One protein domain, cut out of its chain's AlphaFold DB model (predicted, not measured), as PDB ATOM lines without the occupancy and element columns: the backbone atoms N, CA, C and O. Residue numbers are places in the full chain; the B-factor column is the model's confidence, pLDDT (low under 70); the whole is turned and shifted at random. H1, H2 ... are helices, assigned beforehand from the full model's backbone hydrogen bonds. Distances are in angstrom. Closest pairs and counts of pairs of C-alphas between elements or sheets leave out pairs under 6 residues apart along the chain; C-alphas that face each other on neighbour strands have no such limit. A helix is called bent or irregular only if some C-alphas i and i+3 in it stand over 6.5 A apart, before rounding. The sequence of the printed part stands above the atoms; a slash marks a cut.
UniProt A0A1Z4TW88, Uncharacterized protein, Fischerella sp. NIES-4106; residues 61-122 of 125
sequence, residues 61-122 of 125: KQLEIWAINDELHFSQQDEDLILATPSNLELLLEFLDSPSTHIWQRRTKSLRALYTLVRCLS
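What this domain is: This is residues 61 to 122 of the 125 residues of an uncharacterized protein of Fischerella sp. NIES-4106 (UniProt A0A1Z4TW88). One long helix, H4, makes the length of the domain; H3 folds back along it as the other arm of a helical hairpin, and the short H2 packs on H4 at residues 109 to 113. H1 sits near the end where H4 begins and H3 ends, with a loop of ten residues leading from it to H2. The printed part has 62 residues, with four named helices in the order H1, H2, H3, H4 and no named strand; the class is all helix. It is compact, with a radius of gyration of the C-alphas of 10.9 A and spans of 32 by 25 by 19 A.

Where its parts are: H4, residues 104 to 121, is 25.6 A long and ends with C-alpha 121 at (24.451, 19.169, 53.030). H3, residues 86 to 97, is 18.0 A long and irregular: C-alphas 87 and 90 are 7.5 A apart. H2 is residues 79 to 83, 6.3 A. H1, residues 61 to 68, is 11.4 A long and begins with C-alpha 61 at (35.128, -4.552, 50.044).

How they stand to each other: H3 and H4 touch, closest at the C-alphas of Pro 86 and Leu 117, 6.6 A; they run opposite ways at a steep tilt of 37 degrees, only just past shallow. H2 touches H4, closest at the C-alphas of Asp 80 and Ala 113, 5.0 A. H2 is close to H3 but not clearly touching, with the C-alphas of Leu 83 and Leu 92 8.0 A apart. H1 is close but not clearly touching to H4, at the C-alphas of Ala 67 and Arg 106, 6.5 A, and to H3, at those of Leu 63 and Phe 95, 7.4 A. H1 and H2 are apart. Each O i to N i+4 pair is within hydrogen-bond range in H2 and H4, against 3 of 4 in H1 and 6 of 8 in H3.

The domain as a whole: The two C-alphas farthest apart, those of Glu 71 and Ser 122, are 33.3 A apart. The printed part has no cut; the link from H2 to H3 is tight and the other two are short. Mean pLDDT of the printed part is 82.3, with residues 99 to 105 and 121 to 122 under 70.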
ATOM      1  N   LYS A  61      35.094  -3.148  49.624       91.31
ATOM      2  CA  LYS A  61      35.128  -4.552  50.044       91.31
ATOM      3  C   LYS A  61      34.072  -4.865  51.108       91.31
ATOM      4  O   LYS A  61      33.445  -5.919  51.054       91.31
ATOM      5  N   GLN A  62      33.873  -3.965  52.072       93.69
ATOM      6  CA  GLN A  62      32.815  -4.119  53.071       93.69
ATOM      7  C   GLN A  62      31.436  -4.070  52.402       93.69
ATOM      8  O   GLN A  62      30.598  -4.925  52.675       93.69
ATOM      9  N   LEU A  63      31.213  -3.125  51.483       90.81
ATOM     10  CA  LEU A  63      29.950  -3.007  50.749       90.81
ATOM     11  C   LEU A  63      29.659  -4.224  49.865       90.81
ATOM     12  O   LEU A  63      28.518  -4.670  49.822       90.81
ATOM     13  N   GLU A  64      30.663  -4.799  49.205       89.19
ATOM     14  CA  GLU A  64      30.519  -6.025  48.410       89.19
ATOM     15  C   GLU A  64      30.070  -7.215  49.266       89.19
ATOM     16  O   GLU A  64      29.142  -7.927  48.888       89.19
ATOM     17  N   ILE A  65      30.688  -7.407  50.436       90.56
ATOM     18  CA  ILE A  65      30.313  -8.467  51.385       90.56
ATOM     19  C   ILE A  65      28.891  -8.235  51.911       90.56
ATOM     20  O   ILE A  65      28.072  -9.153  51.935       90.56
ATOM     21  N   TRP A  66      28.587  -6.997  52.295       90.75
ATOM     22  CA  TRP A  66      27.276  -6.587  52.796       90.75
ATOM     23  C   TRP A  66      26.163  -6.740  51.750       90.75
ATOM     24  O   TRP A  66      25.029  -7.083  52.082       90.75
ATOM     25  N   ALA A  67      26.478  -6.530  50.471       87.12
ATOM     26  CA  ALA A  67      25.525  -6.614  49.368       87.12
ATOM     27  C   ALA A  67      25.039  -8.030  49.064       87.12
ATOM     28  O   ALA A  67      24.005  -8.166  48.416       87.12
ATOM     29  N   ILE A  68      25.782  -9.059  49.477       86.88
ATOM     30  CA  ILE A  68      25.467 -10.466  49.196       86.88
ATOM     31  C   ILE A  68      25.091 -11.258  50.451       86.88
ATOM     32  O   ILE A  68      24.772 -12.441  50.348       86.88
ATOM     33  N   ASN A  69      25.146 -10.631  51.628       87.81
ATOM     34  CA  ASN A  69      24.843 -11.268  52.900       87.81
ATOM     35  C   ASN A  69      23.828 -10.433  53.695       87.81
ATOM     36  O   ASN A  69      24.156  -9.393  54.268       87.81
ATOM     37  N   ASP A  70      22.585 -10.909  53.740       86.19
ATOM     38  CA  ASP A  70      21.481 -10.244  54.443       86.19
ATOM     39  C   ASP A  70      21.565 -10.353  55.971       86.19
ATOM     40  O   ASP A  70      20.886  -9.610  56.677       86.19
ATOM     41  N   GLU A  71      22.424 -11.227  56.495       90.44
ATOM     42  CA  GLU A  71      22.622 -11.385  57.937       90.44
ATOM     43  C   GLU A  71      23.592 -10.346  58.508       90.44
ATOM     44  O   GLU A  71      23.588 -10.120  59.713       90.44
ATOM     45  N   LEU A  72      24.404  -9.699  57.664       92.50
ATOM     46  CA  LEU A  72      25.405  -8.732  58.112       92.50
ATOM     47  C   LEU A  72      24.845  -7.316  58.195       92.50
ATOM     48  O   LEU A  72      24.225  -6.809  57.256       92.50
ATOM     49  N   HIS A  73      25.154  -6.638  59.291       93.62
ATOM     50  CA  HIS A  73      24.765  -5.258  59.527       93.62
ATOM     51  C   HIS A  73      25.963  -4.442  59.985       93.62
ATOM     52  O   HIS A  73      26.729  -4.875  60.842       93.62
ATOM     53  N   PHE A  74      26.117  -3.218  59.474       93.56
ATOM     54  CA  PHE A  74      27.080  -2.288  60.082       93.56
ATOM     55  C   PHE A  74      26.619  -1.898  61.492       93.56
ATOM     56  O   PHE A  74      27.417  -1.862  62.431       93.56
ATOM     57  N   SER A  75      25.313  -1.670  61.641       92.00
ATOM     58  CA  SER A  75      24.591  -1.599  62.910       92.00
ATOM     59  C   SER A  75      23.134  -1.977  62.675       92.00
ATOM     60  O   SER A  75      22.527  -1.489  61.730       92.00
ATOM     61  N   GLN A  76      22.541  -2.803  63.527       90.06
ATOM     62  CA  GLN A  76      21.124  -3.154  63.412       90.06
ATOM     63  C   GLN A  76      20.195  -1.963  63.692       90.06
ATOM     64  O   GLN A  76      19.079  -1.930  63.175       90.06
ATOM     65  N   GLN A  77      20.646  -0.987  64.487       88.12
ATOM     66  CA  GLN A  77      19.853   0.186  64.871       88.12
ATOM     67  C   GLN A  77      20.113   1.388  63.958       88.12
ATOM     68  O   GLN A  77      19.162   1.990  63.471       88.12
ATOM     69  N   ASP A  78      21.386   1.678  63.677       88.31
ATOM     70  CA  ASP A  78      21.826   2.944  63.074       88.31
ATOM     71  C   ASP A  78      22.550   2.742  61.727       88.31
ATOM     72  O   ASP A  78      23.466   3.490  61.373       88.31
ATOM     73  N   GLU A  79      22.196   1.698  60.963       87.81
ATOM     74  CA  GLU A  79      22.894   1.365  59.710       87.81
ATOM     75  C   GLU A  79      22.916   2.530  58.714       87.81
ATOM     76  O   GLU A  79      23.939   2.814  58.094       87.81
ATOM     77  N   ASP A  80      21.783   3.207  58.548       86.69
ATOM     78  CA  ASP A  80      21.648   4.332  57.632       86.69
ATOM     79  C   ASP A  80      22.492   5.529  58.066       86.69
ATOM     80  O   ASP A  80      23.065   6.187  57.201       86.69
ATOM     81  N   LEU A  81      22.634   5.774  59.370       86.56
ATOM     82  CA  LEU A  81      23.514   6.810  59.914       86.56
ATOM     83  C   LEU A  81      24.993   6.489  59.683       86.56
ATOM     84  O   LEU A  81      25.742   7.378  59.279       86.56
ATOM     85  N   ILE A  82      25.411   5.233  59.876       87.94
ATOM     86  CA  ILE A  82      26.790   4.803  59.588       87.94
ATOM     87  C   ILE A  82      27.110   5.015  58.104       87.94
ATOM     88  O   ILE A  82      28.151   5.579  57.753       87.94
ATOM     89  N   LEU A  83      26.194   4.606  57.223       89.88
ATOM     90  CA  LEU A  83      26.347   4.794  55.784       89.88
ATOM     91  C   LEU A  83      26.338   6.286  55.413       89.88
ATOM     92  O   LEU A  83      27.163   6.708  54.604       89.88
ATOM     93  N   ALA A  84      25.475   7.097  56.035       86.75
ATOM     94  CA  ALA A  84      25.270   8.523  55.762       86.75
ATOM     95  C   ALA A  84      26.372   9.447  56.319       86.75
ATOM     96  O   ALA A  84      26.094  10.538  56.821       86.75
ATOM     97  N   THR A  85      27.637   9.054  56.182       85.44
ATOM     98  CA  THR A  85      28.789   9.919  56.469       85.44
ATOM     99  C   THR A  85      29.254  10.612  55.179       85.44
ATOM    100  O   THR A  85      29.352   9.940  54.152       85.44
ATOM    101  N   PRO A  86      29.563  11.929  55.165       85.00
ATOM    102  CA  PRO A  86      29.930  12.640  53.932       85.00
ATOM    103  C   PRO A  86      31.111  12.029  53.170       85.00
ATOM    104  O   PRO A  86      31.118  12.039  51.943       85.00
ATOM    105  N   SER A  87      32.074  11.441  53.886       88.25
ATOM    106  CA  SER A  87      33.213  10.722  53.300       88.25
ATOM    107  C   SER A  87      32.819   9.482  52.496       88.25
ATOM    108  O   SER A  87      33.626   8.987  51.720       88.25
ATOM    109  N   ASN A  88      31.598   8.974  52.673       91.06
ATOM    110  CA  ASN A  88      31.110   7.763  52.022       91.06
ATOM    111  C   ASN A  88      30.326   8.066  50.738       91.06
ATOM    112  O   ASN A  88      29.902   7.132  50.068       91.06
ATOM    113  N   LEU A  89      30.092   9.340  50.396       87.44
ATOM    114  CA  LEU A  89      29.201   9.725  49.297       87.44
ATOM    115  C   LEU A  89      29.613   9.104  47.957       87.44
ATOM    116  O   LEU A  89      28.797   8.436  47.328       87.44
ATOM    117  N   GLU A  90      30.862   9.312  47.535       89.12
ATOM    118  CA  GLU A  90      31.375   8.783  46.263       89.12
ATOM    119  C   GLU A  90      31.290   7.255  46.238       89.12
ATOM    120  O   GLU A  90      30.731   6.676  45.311       89.12
ATOM    121  N   LEU A  91      31.716   6.616  47.329       90.25
ATOM    122  CA  LEU A  91      31.677   5.168  47.486       90.25
ATOM    123  C   LEU A  91      30.247   4.598  47.401       90.25
ATOM    124  O   LEU A  91      30.024   3.556  46.787       90.25
ATOM    125  N   LEU A  92      29.263   5.271  48.004       89.06
ATOM    126  CA  LEU A  92      27.858   4.861  47.946       89.06
ATOM    127  C   LEU A  92      27.256   5.039  46.550       89.06
ATOM    128  O   LEU A  92      26.436   4.215  46.147       89.06
ATOM    129  N   LEU A  93      27.637   6.093  45.822       86.56
ATOM    130  CA  LEU A  93      27.197   6.310  44.441       86.56
ATOM    131  C   LEU A  93      27.753   5.221  43.520       86.56
ATOM    132  O   LEU A  93      26.980   4.565  42.824       86.56
ATOM    133  N   GLU A  94      29.057   4.947  43.602       88.38
ATOM    134  CA  GLU A  94      29.701   3.856  42.860       88.38
ATOM    135  C   GLU A  94      29.057   2.500  43.169       88.38
ATOM    136  O   GLU A  94      28.789   1.697  42.274       88.38
ATOM    137  N   PHE A  95      28.757   2.251  44.443       85.75
ATOM    138  CA  PHE A  95      28.078   1.036  44.866       85.75
ATOM    139  C   PHE A  95      26.661   0.919  44.289       85.75
ATOM    140  O   PHE A  95      26.252  -0.164  43.877       85.75
ATOM    141  N   LEU A  96      25.888   2.003  44.227       83.31
ATOM    142  CA  LEU A  96      24.533   1.967  43.667       83.31
ATOM    143  C   LEU A  96      24.515   1.722  42.156       83.31
ATOM    144  O   LEU A  96      23.614   1.027  41.677       83.31
ATOM    145  N   ASP A  97      25.512   2.243  41.443       83.06
ATOM    146  CA  ASP A  97      25.692   2.038  40.003       83.06
ATOM    147  C   ASP A  97      26.222   0.630  39.668       83.06
ATOM    148  O   ASP A  97      26.132   0.178  38.522       83.06
ATOM    149  N   SER A  98      26.730  -0.102  40.664       78.19
ATOM    150  CA  SER A  98      27.241  -1.458  40.487       78.19
ATOM    151  C   SER A  98      26.125  -2.477  40.181       78.19
ATOM    152  O   SER A  98      25.080  -2.502  40.849       78.19
ATOM    153  N   PRO A  99      26.341  -3.399  39.217       68.00
ATOM    154  CA  PRO A  99      25.424  -4.508  38.957       68.00
ATOM    155  C   PRO A  99      25.235  -5.408  40.180       68.00
ATOM    156  O   PRO A  99      24.146  -5.939  40.371       68.00
ATOM    157  N   SER A 100      26.264  -5.529  41.026       62.38
ATOM    158  CA  SER A 100      26.321  -6.394  42.214       62.38
ATOM    159  C   SER A 100      25.252  -6.079  43.264       62.38
ATOM    160  O   SER A 100      24.991  -6.885  44.155       62.38
ATOM    161  N   THR A 101      24.596  -4.926  43.157       60.97
ATOM    162  CA  THR A 101      23.607  -4.417  44.109       60.97
ATOM    163  C   THR A 101      22.233  -5.039  43.842       60.97
ATOM    164  O   THR A 101      21.242  -4.355  43.588       60.97
ATOM    165  N   HIS A 102      22.165  -6.369  43.841       56.75
ATOM    166  CA  HIS A 102      20.961  -7.126  43.490       56.75
ATOM    167  C   HIS A 102      19.925  -7.202  44.622       56.75
ATOM    168  O   HIS A 102      18.764  -7.529  44.370       56.75
ATOM    169  N   ILE A 103      20.300  -6.844  45.854       63.41
ATOM    170  CA  ILE A 103      19.385  -6.870  46.996       63.41
ATOM    171  C   ILE A 103      18.664  -5.523  47.118       63.41
ATOM    172  O   ILE A 103      19.229  -4.504  47.524       63.41
ATOM    173  N   TRP A 104      17.372  -5.519  46.781       60.62
ATOM    174  CA  TRP A 104      16.515  -4.327  46.802       60.62
ATOM    175  C   TRP A 104      16.461  -3.641  48.181       60.62
ATOM    176  O   TRP A 104      16.395  -2.411  48.269       60.62
ATOM    177  N   GLN A 105      16.562  -4.415  49.267       66.56
ATOM    178  CA  GLN A 105      16.625  -3.879  50.630       66.56
ATOM    179  C   GLN A 105      17.899  -3.053  50.866       66.56
ATOM    180  O   GLN A 105      17.818  -1.947  51.403       66.56
ATOM    181  N   ARG A 106      19.057  -3.533  50.391       73.94
ATOM    182  CA  ARG A 106      20.347  -2.833  50.495       73.94
ATOM    183  C   ARG A 106      20.350  -1.548  49.668       73.94
ATOM    184  O   ARG A 106      20.693  -0.495  50.198       73.94
ATOM    185  N   ARG A 107      19.807  -1.586  48.440       72.50
ATOM    186  CA  ARG A 107      19.562  -0.372  47.628       72.50
ATOM    187  C   ARG A 107      18.718   0.659  48.371       72.50
ATOM    188  O   ARG A 107      19.059   1.835  48.390       72.50
ATOM    189  N   THR A 108      17.633   0.222  49.006       78.06
ATOM    190  CA  THR A 108      16.738   1.120  49.749       78.06
ATOM    191  C   THR A 108      17.454   1.782  50.927       78.06
ATOM    192  O   THR A 108      17.279   2.980  51.148       78.06
ATOM    193  N   LYS A 109      18.291   1.039  51.663       77.00
ATOM    194  CA  LYS A 109      19.092   1.583  52.768       77.00
ATOM    195  C   LYS A 109      20.141   2.588  52.280       77.00
ATOM    196  O   LYS A 109      20.201   3.691  52.814       77.00
ATOM    197  N   SER A 110      20.878   2.274  51.216       73.19
ATOM    198  CA  SER A 110      21.841   3.206  50.607       73.19
ATOM    199  C   SER A 110      21.168   4.483  50.080       73.19
ATOM    200  O   SER A 110      21.681   5.577  50.288       73.19
ATOM    201  N   LEU A 111      19.980   4.381  49.472       80.19
ATOM    202  CA  LEU A 111      19.205   5.550  49.031       80.19
ATOM    203  C   LEU A 111      18.737   6.426  50.202       80.19
ATOM    204  O   LEU A 111      18.764   7.651  50.093       80.19
ATOM    205  N   ARG A 112      18.333   5.827  51.332       79.88
ATOM    206  CA  ARG A 112      18.010   6.581  52.557       79.88
ATOM    207  C   ARG A 112      19.238   7.297  53.105       79.88
ATOM    208  O   ARG A 112      19.138   8.478  53.420       79.88
ATOM    209  N   ALA A 113      20.385   6.621  53.147       79.38
ATOM    210  CA  ALA A 113      21.641   7.229  53.572       79.38
ATOM    211  C   ALA A 113      22.015   8.438  52.693       79.38
ATOM    212  O   ALA A 113      22.322   9.512  53.211       79.38
ATOM    213  N   LEU A 114      21.890   8.313  51.365       81.00
ATOM    214  CA  LEU A 114      22.093   9.426  50.431       81.00
ATOM    215  C   LEU A 114      21.093  10.567  50.635       81.00
ATOM    216  O   LEU A 114      21.488  11.730  50.617       81.00
ATOM    217  N   TYR A 115      19.812  10.265  50.851       82.50
ATOM    218  CA  TYR A 115      18.810  11.290  51.151       82.50
ATOM    219  C   TYR A 115      19.171  12.076  52.418       82.50
ATOM    220  O   TYR A 115      19.122  13.308  52.412       82.50
ATOM    221  N   THR A 116      19.580  11.380  53.482       80.25
ATOM    222  CA  THR A 116      20.048  12.002  54.727       80.25
ATOM    223  C   THR A 116      21.260  12.896  54.470       80.25
ATOM    224  O   THR A 116      21.261  14.048  54.899       80.25
ATOM    225  N   LEU A 117      22.245  12.429  53.694       81.25
ATOM    226  CA  LEU A 117      23.415  13.223  53.309       81.25
ATOM    227  C   LEU A 117      23.041  14.492  52.541       81.25
ATOM    228  O   LEU A 117      23.448  15.585  52.927       81.25
ATOM    229  N   VAL A 118      22.234  14.373  51.485       79.44
ATOM    230  CA  VAL A 118      21.808  15.516  50.661       79.44
ATOM    231  C   VAL A 118      21.026  16.531  51.492       79.44
ATOM    232  O   VAL A 118      21.239  17.736  51.345       79.44
ATOM    233  N   ARG A 119      20.158  16.065  52.398       79.12
ATOM    234  CA  ARG A 119      19.395  16.931  53.303       79.12
ATOM    235  C   ARG A 119      20.292  17.649  54.313       79.12
ATOM    236  O   ARG A 119      20.066  18.825  54.571       79.12
ATOM    237  N   CYS A 120      21.298  16.978  54.867       75.50
ATOM    238  CA  CYS A 120      22.251  17.595  55.793       75.50
ATOM    239  C   CYS A 120      23.194  18.589  55.092       75.50
ATOM    240  O   CYS A 120      23.538  19.616  55.670       75.50
ATOM    241  N   LEU A 121      23.586  18.307  53.846       67.00
ATOM    242  CA  LEU A 121      24.451  19.169  53.030       67.00
ATOM    243  C   LEU A 121      23.704  20.334  52.368       67.00
ATOM    244  O   LEU A 121      24.335  21.298  51.941       67.00
ATOM    245  N   SER A 122      22.374  20.265  52.297       62.22
ATOM    246  CA  SER A 122      21.504  21.365  51.875       62.22
ATOM    247  C   SER A 122      20.813  21.973  53.099       62.22
ATOM    248  O   SER A 122      19.625  21.710  53.315       62.22
TER     249      SER A 122